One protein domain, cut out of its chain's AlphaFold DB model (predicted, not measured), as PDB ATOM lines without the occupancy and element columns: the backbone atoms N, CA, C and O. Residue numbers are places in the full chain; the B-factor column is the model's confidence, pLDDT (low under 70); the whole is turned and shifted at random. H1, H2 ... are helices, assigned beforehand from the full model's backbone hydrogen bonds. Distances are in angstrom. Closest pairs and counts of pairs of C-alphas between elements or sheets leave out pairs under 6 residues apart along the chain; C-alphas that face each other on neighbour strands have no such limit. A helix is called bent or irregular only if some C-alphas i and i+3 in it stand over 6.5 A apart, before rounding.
ATOM      1  N   GLY A   2      58.337  21.583 238.035       77.88
ATOM      2  CA  GLY A   2      57.313  21.070 238.965       77.88
ATOM      3  C   GLY A   2      56.393  22.124 239.597       77.88
ATOM      4  O   GLY A   2      55.194  21.898 239.708       77.88
ATOM      5  N   GLN A   3      56.906  23.314 239.928       79.88
ATOM      6  CA  GLN A   3      56.094  24.372 240.547       79.88
ATOM      7  C   GLN A   3      55.062  24.992 239.588       79.88
ATOM      8  O   GLN A   3      53.936  25.257 240.000       79.88
ATOM      9  N   LYS A   4      55.406  25.164 238.303       82.88
ATOM     10  CA  LYS A   4      54.471  25.666 237.278       82.88
ATOM     11  C   LYS A   4      53.370  24.643 236.988       82.88
ATOM     12  O   LYS A   4      52.207  25.012 236.887       82.88
ATOM     13  N   PHE A   5      53.730  23.361 236.918       86.81
ATOM     14  CA  PHE A   5      52.766  22.277 236.724       86.81
ATOM     15  C   PHE A   5      51.822  22.126 237.927       86.81
ATOM     16  O   PHE A   5      50.611  22.031 237.758       86.81
ATOM     17  N   LYS A   6      52.351  22.222 239.155       84.81
ATOM     18  CA  LYS A   6      51.538  22.260 240.379       84.81
ATOM     19  C   LYS A   6      50.579  23.455 240.386       84.81
ATOM     20  O   LYS A   6      49.402  23.278 240.677       84.81
ATOM     21  N   ALA A   7      51.055  24.647 240.029       85.50
ATOM     22  CA  ALA A   7      50.219  25.843 239.940       85.50
ATOM     23  C   ALA A   7      49.115  25.709 238.880       85.50
ATOM     24  O   ALA A   7      47.991  26.155 239.105       85.50
ATOM     25  N   PHE A   8      49.409  25.057 237.751       88.31
ATOM     26  CA  PHE A   8      48.417  24.746 236.725       88.31
ATOM     27  C   PHE A   8      47.323  23.811 237.256       88.31
ATOM     28  O   PHE A   8      46.145  24.122 237.114       88.31
ATOM     29  N   ILE A   9      47.698  22.721 237.936       89.25
ATOM     30  CA  ILE A   9      46.729  21.793 238.541       89.25
ATOM     31  C   ILE A   9      45.862  22.514 239.576       89.25
ATOM     32  O   ILE A   9      44.643  22.393 239.544       89.25
ATOM     33  N   ILE A  10      46.476  23.288 240.475       88.25
ATOM     34  CA  ILE A  10      45.753  24.022 241.519       88.25
ATOM     35  C   ILE A  10      44.787  25.037 240.902       88.25
ATOM     36  O   ILE A  10      43.657  25.158 241.364       88.25
ATOM     37  N   SER A  11      45.205  25.736 239.847       88.12
ATOM     38  CA  SER A  11      44.342  26.652 239.104       88.12
ATOM     39  C   SER A  11      43.169  25.916 238.452       88.12
ATOM     40  O   SER A  11      42.021  26.302 238.661       88.12
ATOM     41  N   ALA A  12      43.425  24.820 237.737       88.44
ATOM     42  CA  ALA A  12      42.381  24.041 237.078       88.44
ATOM     43  C   ALA A  12      41.367  23.489 238.091       88.44
ATOM     44  O   ALA A  12      40.169  23.734 237.963       88.44
ATOM     45  N   VAL A  13      41.840  22.823 239.147       90.50
ATOM     46  CA  VAL A  13      40.983  22.265 240.205       90.50
ATOM     47  C   VAL A  13      40.244  23.376 240.944       90.50
ATOM     48  O   VAL A  13      39.034  23.283 241.137       90.50
ATOM     49  N   GLY A  14      40.942  24.453 241.303       87.38
ATOM     50  CA  GLY A  14      40.370  25.599 242.001       87.38
ATOM     51  C   GLY A  14      39.339  26.372 241.182       87.38
ATOM     52  O   GLY A  14      38.559  27.107 241.769       87.38
ATOM     53  N   THR A  15      39.296  26.184 239.860       89.00
ATOM     54  CA  THR A  15      38.279  26.792 238.989       89.00
ATOM     55  C   THR A  15      37.129  25.820 238.713       89.00
ATOM     56  O   THR A  15      35.963  26.184 238.836       89.00
ATOM     57  N   VAL A  16      37.434  24.562 238.383       91.56
ATOM     58  CA  VAL A  16      36.446  23.554 237.962       91.56
ATOM     59  C   VAL A  16      35.623  23.029 239.140       91.56
ATOM     60  O   VAL A  16      34.404  22.905 239.036       91.56
ATOM     61  N   LEU A  17      36.261  22.747 240.278       91.81
ATOM     62  CA  LEU A  17      35.609  22.109 241.423       91.81
ATOM     63  C   LEU A  17      34.508  22.991 242.051       91.81
ATOM     64  O   LEU A  17      33.411  22.476 242.279       91.81
ATOM     65  N   PRO A  18      34.701  24.313 242.237       90.44
ATOM     66  CA  PRO A  18      33.626  25.201 242.682       90.44
ATOM     67  C   PRO A  18      32.467  25.308 241.685       90.44
ATOM     68  O   PRO A  18      31.318  25.426 242.103       90.44
ATOM     69  N   CYS A  19      32.737  25.215 240.378       92.25
ATOM     70  CA  CYS A  19      31.687  25.224 239.355       92.25
ATOM     71  C   CYS A  19      30.826  23.954 239.421       92.25
ATOM     72  O   CYS A  19      29.598  24.032 239.342       92.25
ATOM     73  N   PHE A  20      31.447  22.787 239.621       92.69
ATOM     74  CA  PHE A  20      30.721  21.535 239.859       92.69
ATOM     75  C   PHE A  20      29.914  21.563 241.155       92.69
ATOM     76  O   PHE A  20      28.754  21.163 241.149       92.69
ATOM     77  N   LEU A  21      30.476  22.101 242.241       93.75
ATOM     78  CA  LEU A  21      29.751  22.280 243.502       93.75
ATOM     79  C   LEU A  21      28.533  23.192 243.340       93.75
ATOM     80  O   LEU A  21      27.453  22.841 243.805       93.75
ATOM     81  N   ALA A  22      28.673  24.322 242.642       90.19
ATOM     82  CA  ALA A  22      27.558  25.229 242.378       90.19
ATOM     83  C   ALA A  22      26.430  24.531 241.603       90.19
ATOM     84  O   ALA A  22      25.263  24.624 241.983       90.19
ATOM     85  N   GLY A  23      26.775  23.773 240.559       91.06
ATOM     86  CA  GLY A  23      25.791  22.993 239.811       91.06
ATOM     87  C   GLY A  23      25.169  21.865 240.629       91.06
ATOM     88  O   GLY A  23      23.966  21.634 240.532       91.06
ATOM     89  N   ALA A  24      25.943  21.175 241.466       92.62
ATOM     90  CA  ALA A  24      25.431  20.116 242.330       92.62
ATOM     91  C   ALA A  24      24.437  20.670 243.360       92.62
ATOM     92  O   ALA A  24      23.371  20.091 243.544       92.62
ATOM     93  N   ILE A  25      24.742  21.826 243.966       94.50
ATOM     94  CA  ILE A  25      23.843  22.513 244.905       94.50
ATOM     95  C   ILE A  25      22.508  22.830 244.230       94.50
ATOM     96  O   ILE A  25      21.465  22.524 244.795       94.50
ATOM     97  N   VAL A  26      22.523  23.390 243.015       91.62
ATOM     98  CA  VAL A  26      21.279  23.672 242.277       91.62
ATOM     99  C   VAL A  26      20.566  22.379 241.879       91.62
ATOM    100  O   VAL A  26      19.352  22.273 242.029       91.62
ATOM    101  N   GLY A  27      21.312  21.372 241.421       91.38
ATOM    102  CA  GLY A  27      20.769  20.076 241.024       91.38
ATOM    103  C   GLY A  27      20.015  19.377 242.152       91.38
ATOM    104  O   GLY A  27      18.967  18.787 241.894       91.38
ATOM    105  N   LEU A  28      20.483  19.491 243.401       93.62
ATOM    106  CA  LEU A  28      19.818  18.910 244.575       93.62
ATOM    107  C   LEU A  28      18.391  19.436 244.792       93.62
ATOM    108  O   LEU A  28      17.585  18.739 245.399       93.62
ATOM    109  N   PHE A  29      18.040  20.616 244.274       93.06
ATOM    110  CA  PHE A  29      16.663  21.119 244.323       93.06
ATOM    111  C   PHE A  29      15.754  20.500 243.248       93.06
ATOM    112  O   PHE A  29      14.533  20.586 243.354       93.06
ATOM    113  N   PHE A  30      16.323  19.849 242.230       91.62
ATOM    114  CA  PHE A  30      15.608  19.318 241.069       91.62
ATOM    115  C   PHE A  30      15.976  17.856 240.800       91.62
ATOM    116  O   PHE A  30      16.528  17.529 239.751       91.62
ATOM    117  N   PHE A  31      15.632  16.955 241.724       88.75
ATOM    118  CA  PHE A  31      16.015  15.536 241.668       88.75
ATOM    119  C   PHE A  31      15.722  14.834 240.326       88.75
ATOM    120  O   PHE A  31      16.604  14.156 239.803       88.75
ATOM    121  N   SER A  32      14.540  15.031 239.720       89.62
ATOM    122  CA  SER A  32      14.188  14.388 238.433       89.62
ATOM    123  C   SER A  32      15.064  14.824 237.258       89.62
ATOM    124  O   SER A  32      15.253  14.059 236.317       89.62
ATOM    125  N   SER A  33      15.614  16.036 237.314       92.81
ATOM    126  CA  SER A  33      16.452  16.609 236.255       92.81
ATOM    127  C   SER A  33      17.841  16.967 236.778       92.81
ATOM    128  O   SER A  33      18.495  17.851 236.226       92.81
ATOM    129  N   PHE A  34      18.286  16.286 237.842       91.88
ATOM    130  CA  PHE A  34      19.484  16.623 238.614       91.88
ATOM    131  C   PHE A  34      20.687  16.867 237.703       91.88
ATOM    132  O   PHE A  34      21.282  17.941 237.719       91.88
ATOM    133  N   TRP A  35      20.977  15.906 236.823       92.00
ATOM    134  CA  TRP A  35      22.127  15.961 235.923       92.00
ATOM    135  C   TRP A  35      22.071  17.119 234.926       92.00
ATOM    136  O   TRP A  35      23.103  17.730 234.658       92.00
ATOM    137  N   TYR A  36      20.883  17.453 234.413       92.62
ATOM    138  CA  TYR A  36      20.713  18.583 233.499       92.62
ATOM    139  C   TYR A  36      21.026  19.906 234.195       92.62
ATOM    140  O   TYR A  36      21.779  20.722 233.663       92.62
ATOM    141  N   TRP A  37      20.499  20.099 235.407       90.94
ATOM    142  CA  TRP A  37      20.747  21.306 236.191       90.94
ATOM    143  C   TRP A  37      22.195  21.396 236.654       90.94
ATOM    144  O   TRP A  37      22.810  22.452 236.526       90.94
ATOM    145  N   THR A  38      22.771  20.289 237.118       93.25
ATOM    146  CA  THR A  38      24.167  20.256 237.543       93.25
ATOM    147  C   THR A  38      25.105  20.584 236.394       93.25
ATOM    148  O   THR A  38      25.870  21.534 236.508       93.25
ATOM    149  N   LEU A  39      25.012  19.888 235.260       93.12
ATOM    150  CA  LEU A  39      25.896  20.154 234.125       93.12
ATOM    151  C   LEU A  39      25.667  21.546 233.526       93.12
ATOM    152  O   LEU A  39      26.637  22.242 233.229       93.12
ATOM    153  N   GLY A  40      24.409  21.980 233.393       92.38
ATOM    154  CA  GLY A  40      24.074  23.292 232.839       92.38
ATOM    155  C   GLY A  40      24.625  24.443 233.680       92.38
ATOM    156  O   GLY A  40      25.328  25.314 233.164       92.38
ATOM    157  N   ILE A  41      24.373  24.424 234.991       92.94
ATOM    158  CA  ILE A  41      24.855  25.464 235.908       92.94
ATOM    159  C   ILE A  41      26.375  25.409 236.052       92.94
ATOM    160  O   ILE A  41      27.020  26.457 236.043       92.94
ATOM    161  N   SER A  42      26.972  24.218 236.129       92.19
ATOM    162  CA  SER A  42      28.428  24.083 236.190       92.19
ATOM    163  C   SER A  42      29.111  24.631 234.945       92.19
ATOM    164  O   SER A  42      30.128  25.309 235.068       92.19
ATOM    165  N   PHE A  43      28.547  24.397 233.758       92.88
ATOM    166  CA  PHE A  43      29.078  24.952 232.518       92.88
ATOM    167  C   PHE A  43      28.960  26.481 232.480       92.88
ATOM    168  O   PHE A  43      29.937  27.164 232.178       92.88
ATOM    169  N   LEU A  44      27.801  27.034 232.855       90.44
ATOM    170  CA  LEU A  44      27.602  28.486 232.936       90.44
ATOM    171  C   LEU A  44      28.569  29.144 233.931       90.44
ATOM    172  O   LEU A  44      29.199  30.153 233.607       90.44
ATOM    173  N   ALA A  45      28.737  28.552 235.115       88.62
ATOM    174  CA  ALA A  45      29.687  29.018 236.121       88.62
ATOM    175  C   ALA A  45      31.139  28.940 235.620       88.62
ATOM    176  O   ALA A  45      31.936  29.851 235.858       88.62
ATOM    177  N   LEU A  46      31.488  27.889 234.877       89.75
ATOM    178  CA  LEU A  46      32.814  27.730 234.288       89.75
ATOM    179  C   LEU A  46      33.082  28.808 233.229       89.75
ATOM    180  O   LEU A  46      34.125  29.457 233.267       89.75
ATOM    181  N   CYS A  47      32.122  29.087 232.348       87.94
ATOM    182  CA  CYS A  47      32.221  30.196 231.395       87.94
ATOM    183  C   CYS A  47      32.419  31.541 232.111       87.94
ATOM    184  O   CYS A  47      33.307  32.311 231.746       87.94
ATOM    185  N   TYR A  48      31.645  31.801 233.168       85.94
ATOM    186  CA  TYR A  48      31.767  33.024 233.959       85.94
ATOM    187  C   TYR A  48      33.147  33.160 234.622       85.94
ATOM    188  O   TYR A  48      33.790  34.201 234.517       85.94
ATOM    189  N   THR A  49      33.647  32.101 235.259       86.88
ATOM    190  CA  THR A  49      34.959  32.115 235.933       86.88
ATOM    191  C   THR A  49      36.137  32.218 234.958       86.88
ATOM    192  O   THR A  49      37.176  32.793 235.302       86.88
ATOM    193  N   ILE A  50      35.988  31.710 233.729       86.06
ATOM    194  CA  ILE A  50      36.956  31.930 232.647       86.06
ATOM    195  C   ILE A  50      36.948  33.396 232.209       86.06
ATOM    196  O   ILE A  50      38.021  33.997 232.135       86.06
ATOM    197  N   LEU A  51      35.769  33.981 231.972       83.94
ATOM    198  CA  LEU A  51      35.627  35.393 231.597       83.94
ATOM    199  C   LEU A  51      36.189  36.327 232.676       83.94
ATOM    200  O   LEU A  51      36.942  37.246 232.361       83.94
ATOM    201  N   ASP A  52      35.914  36.034 233.946       81.56
ATOM    202  CA  ASP A  52      36.448  36.766 235.100       81.56
ATOM    203  C   ASP A  52      37.930  36.432 235.390       81.56
ATOM    204  O   ASP A  52      38.518  36.902 236.363       81.56
ATOM    205  N   ARG A  53      38.582  35.612 234.551       86.06
ATOM    206  CA  ARG A  53      40.017  35.277 234.635       86.06
ATOM    207  C   ARG A  53      40.445  34.715 236.000       86.06
ATOM    208  O   ARG A  53      41.596  34.869 236.416       86.06
ATOM    209  N   VAL A  54      39.539  34.027 236.699       86.81
ATOM    210  CA  VAL A  54      39.792  33.420 238.023       86.81
ATOM    211  C   VAL A  54      40.949  32.420 237.950       86.81
ATOM    212  O   VAL A  54      41.851  32.443 238.784       86.81
ATOM    213  N   HIS A  55      40.985  31.600 236.897       87.62
ATOM    214  CA  HIS A  55      42.048  30.625 236.650       87.62
ATOM    215  C   HIS A  55      43.449  31.271 236.583       87.62
ATOM    216  O   HIS A  55      44.403  30.745 237.161       87.62
ATOM    217  N   LEU A  56      43.589  32.444 235.955       86.75
ATOM    218  CA  LEU A  56      44.864  33.173 235.896       86.75
ATOM    219  C   LEU A  56      45.273  33.725 237.264       86.75
ATOM    220  O   LEU A  56      46.441  33.620 237.641       86.75
ATOM    221  N   ARG A  57      44.317  34.258 238.035       88.25
ATOM    222  CA  ARG A  57      44.569  34.731 239.404       88.25
ATOM    223  C   ARG A  57      44.982  33.586 240.327       88.25
ATOM    224  O   ARG A  57      45.961  33.718 241.055       88.25
ATOM    225  N   LEU A  58      44.313  32.436 240.258       88.94
ATOM    226  CA  LEU A  58      44.702  31.241 241.016       88.94
ATOM    227  C   LEU A  58      46.094  30.739 240.611       88.94
ATOM    228  O   LEU A  58      46.902  30.390 241.470       88.94
ATOM    229  N   TYR A  59      46.417  30.756 239.316       88.06
ATOM    230  CA  TYR A  59      47.746  30.379 238.839       88.06
ATOM    231  C   TYR A  59      48.834  31.313 239.395       88.06
ATOM    232  O   TYR A  59      49.822  30.847 239.966       88.06
ATOM    233  N   LEU A  60      48.631  32.631 239.315       88.06
ATOM    234  CA  LEU A  60      49.566  33.625 239.848       88.06
ATOM    235  C   LEU A  60      49.683  33.574 241.369       88.06
ATOM    236  O   LEU A  60      50.791  33.628 241.894       88.06
ATOM    237  N   GLY A  61      48.569  33.427 242.082       86.88
ATOM    238  CA  GLY A  61      48.576  33.275 243.533       86.88
ATOM    239  C   GLY A  61      49.334  32.019 243.970       86.88
ATOM    240  O   GLY A  61      50.070  32.050 244.955       86.88
ATOM    241  N   SER A  62      49.232  30.935 243.194       87.62
ATOM    242  CA  SER A  62      49.985  29.710 243.455       87.62
ATOM    243  C   SER A  62      51.478  29.887 243.172       87.62
ATOM    244  O   SER A  62      52.293  29.291 243.877       87.62
ATOM    245  N   LEU A  63      51.856  30.692 242.176       88.31
ATOM    246  CA  LEU A  63      53.258  31.048 241.928       88.31
ATOM    247  C   LEU A  63      53.821  31.973 243.014       88.31
ATOM    248  O   LEU A  63      54.982  31.825 243.382       88.31
ATOM    249  N   LYS A  64      52.993  32.866 243.569       86.00
ATOM    250  CA  LYS A  64      53.318  33.723 244.723       86.00
ATOM    251  C   LYS A  64      53.451  32.940 246.041       86.00
ATOM    252  O   LYS A  64      53.832  33.524 247.048       86.00
ATOM    253  N   GLY A  65      53.146  31.638 246.052       86.06
ATOM    254  CA  GLY A  65      53.271  30.787 247.239       86.06
ATOM    255  C   GLY A  65      52.208  31.046 248.310       86.06
ATOM    256  O   GLY A  65      52.444  30.756 249.480       86.06
ATOM    257  N   LEU A  66      51.049  31.597 247.932       87.81
ATOM    258  CA  LEU A  66      49.963  31.879 248.872       87.81
ATOM    259  C   LEU A  66      49.404  30.588 249.492       87.81
ATOM    260  O   LEU A  66      49.294  29.552 248.829       87.81
ATOM    261  N   SER A  67      49.001  30.667 250.763       87.75
ATOM    262  CA  SER A  67      48.297  29.574 251.450       87.75
ATOM    263  C   SER A  67      46.928  29.303 250.811       87.75
ATOM    264  O   SER A  67      46.354  30.187 250.181       87.75
ATOM    265  N   ALA A  68      46.361  28.103 250.985       82.69
ATOM    266  CA  ALA A  68      45.135  27.683 250.287       82.69
ATOM    267  C   ALA A  68      43.949  28.658 250.455       82.69
ATOM    268  O   ALA A  68      43.264  28.981 249.485       82.69
ATOM    269  N   TRP A  69      43.736  29.181 251.665       85.25
ATOM    270  CA  TRP A  69      42.668  30.153 251.919       85.25
ATOM    271  C   TRP A  69      42.940  31.509 251.261       85.25
ATOM    272  O   TRP A  69      42.070  32.086 250.607       85.25
ATOM    273  N   GLN A  70      44.173  32.007 251.381       86.44
ATOM    274  CA  GLN A  70      44.590  33.256 250.741       86.44
ATOM    275  C   GLN A  70      44.555  33.142 249.217       86.44
ATOM    276  O   GLN A  70      44.223  34.109 248.544       86.44
ATOM    277  N   LEU A  71      44.851  31.960 248.684       88.25
ATOM    278  CA  LEU A  71      44.799  31.655 247.267       88.25
ATOM    279  C   LEU A  71      43.372  31.734 246.732       88.25
ATOM    280  O   LEU A  71      43.153  32.378 245.713       88.25
ATOM    281  N   LEU A  72      42.403  31.129 247.425       85.75
ATOM    282  CA  LEU A  72      40.988  31.226 247.056       85.75
ATOM    283  C   LEU A  72      40.499  32.672 247.138       85.75
ATOM    284  O   LEU A  72      39.891  33.176 246.194       85.75
ATOM    285  N   LYS A  73      40.832  33.376 248.226       87.56
ATOM    286  CA  LYS A  73      40.492  34.795 248.376       87.56
ATOM    287  C   LYS A  73      41.103  35.634 247.252       87.56
ATOM    288  O   LYS A  73      40.420  36.475 246.682       87.56
ATOM    289  N   TYR A  74      42.356  35.383 246.891       85.31
ATOM    290  CA  TYR A  74      43.028  36.076 245.797       85.31
ATOM    291  C   TYR A  74      42.404  35.736 244.436       85.31
ATOM    292  O   TYR A  74      42.087  36.632 243.660       85.31
ATOM    293  N   GLY A  75      42.144  34.455 244.172       85.00
ATOM    294  CA  GLY A  75      41.537  33.968 242.936       85.00
ATOM    295  C   GLY A  75      40.177  34.589 242.639       85.00
ATOM    296  O   GLY A  75      39.928  35.003 241.512       85.00
ATOM    297  N   TYR A  76      39.317  34.690 243.651       83.81
ATOM    298  CA  TYR A  76      37.935  35.137 243.473       83.81
ATOM    299  C   TYR A  76      37.731  36.625 243.786       83.81
ATOM    300  O   TYR A  76      37.017  37.318 243.057       83.81
ATOM    301  N   ALA A  77      38.384  37.158 244.821       80.56
ATOM    302  CA  ALA A  77      38.126  38.512 245.309       80.56
ATOM    303  C   ALA A  77      39.150  39.563 244.857       80.56
ATOM    304  O   ALA A  77      38.827  40.748 244.905       80.56
ATOM    305  N   ALA A  78      40.359  39.187 244.413       78.62
ATOM    306  CA  ALA A  78      41.344  40.196 244.023       78.62
ATOM    307  C   ALA A  78      40.893  40.953 242.759       78.62
ATOM    308  O   ALA A  78      40.446  40.307 241.806       78.62
TER     309      ALA A  78
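AT A GLANCE: This is residues 2 to 78 of the 121 residues of an uncharacterized protein of Geobacter sp. OR-1 (UniProt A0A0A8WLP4). What is the shape? Long helix H1 has H2 folded back across its later half, while H3, hairpinned with H4, packs on its first half. What else? The 77 residues have four named helices in chain order, all helix, only just compact, close to loose: radius of gyration of the C-alphas 13.8 A, spans 44 by 24 by 20 A.

IN THESE COORDINATES: Where is H1? Residues 2 to 27, 36.6 A, begin at C-alpha (57.313, 21.070, 238.965). The others? H2 is residues 31 to 51, 29.7 A, irregular with C-alphas 32 and 35 8.5 A apart; H3 is residues 54 to 63, 14.2 A; H4 is residues 68 to 77, 13.8 A, and ends at Ala 77, with C-alpha 77 at (38.126, 38.512, 245.309).

HOW THE PARTS SIT: What touches H1? With residues 15 to 27 alone it touches H2, a helical hairpin at a steep tilt of 41 degrees, opposite ways; the closest C-alphas, Gly 23 and Thr 38, are 3.9 A apart. With residues 3 to 15 alone it touches H3, closest C-alphas Ser 11 and Leu 58, 5.0 A. And H4? It forms a helical hairpin with H3, closest C-alphas Leu 58 and Gly 75, 4.6 A. Backbones? Every O i to N i+4 pair is within hydrogen-bond range in H3 and H4, 20 of 22 in H1, 15 of 17 in H2.

THE WHOLE: How large? The farthest C-alphas, Ser 32 and Lys 64, are 44.1 A apart. Cuts, links, confidence? The printed part has no cut, the three links are tight, and no printed residue is under 70 in pLDDT.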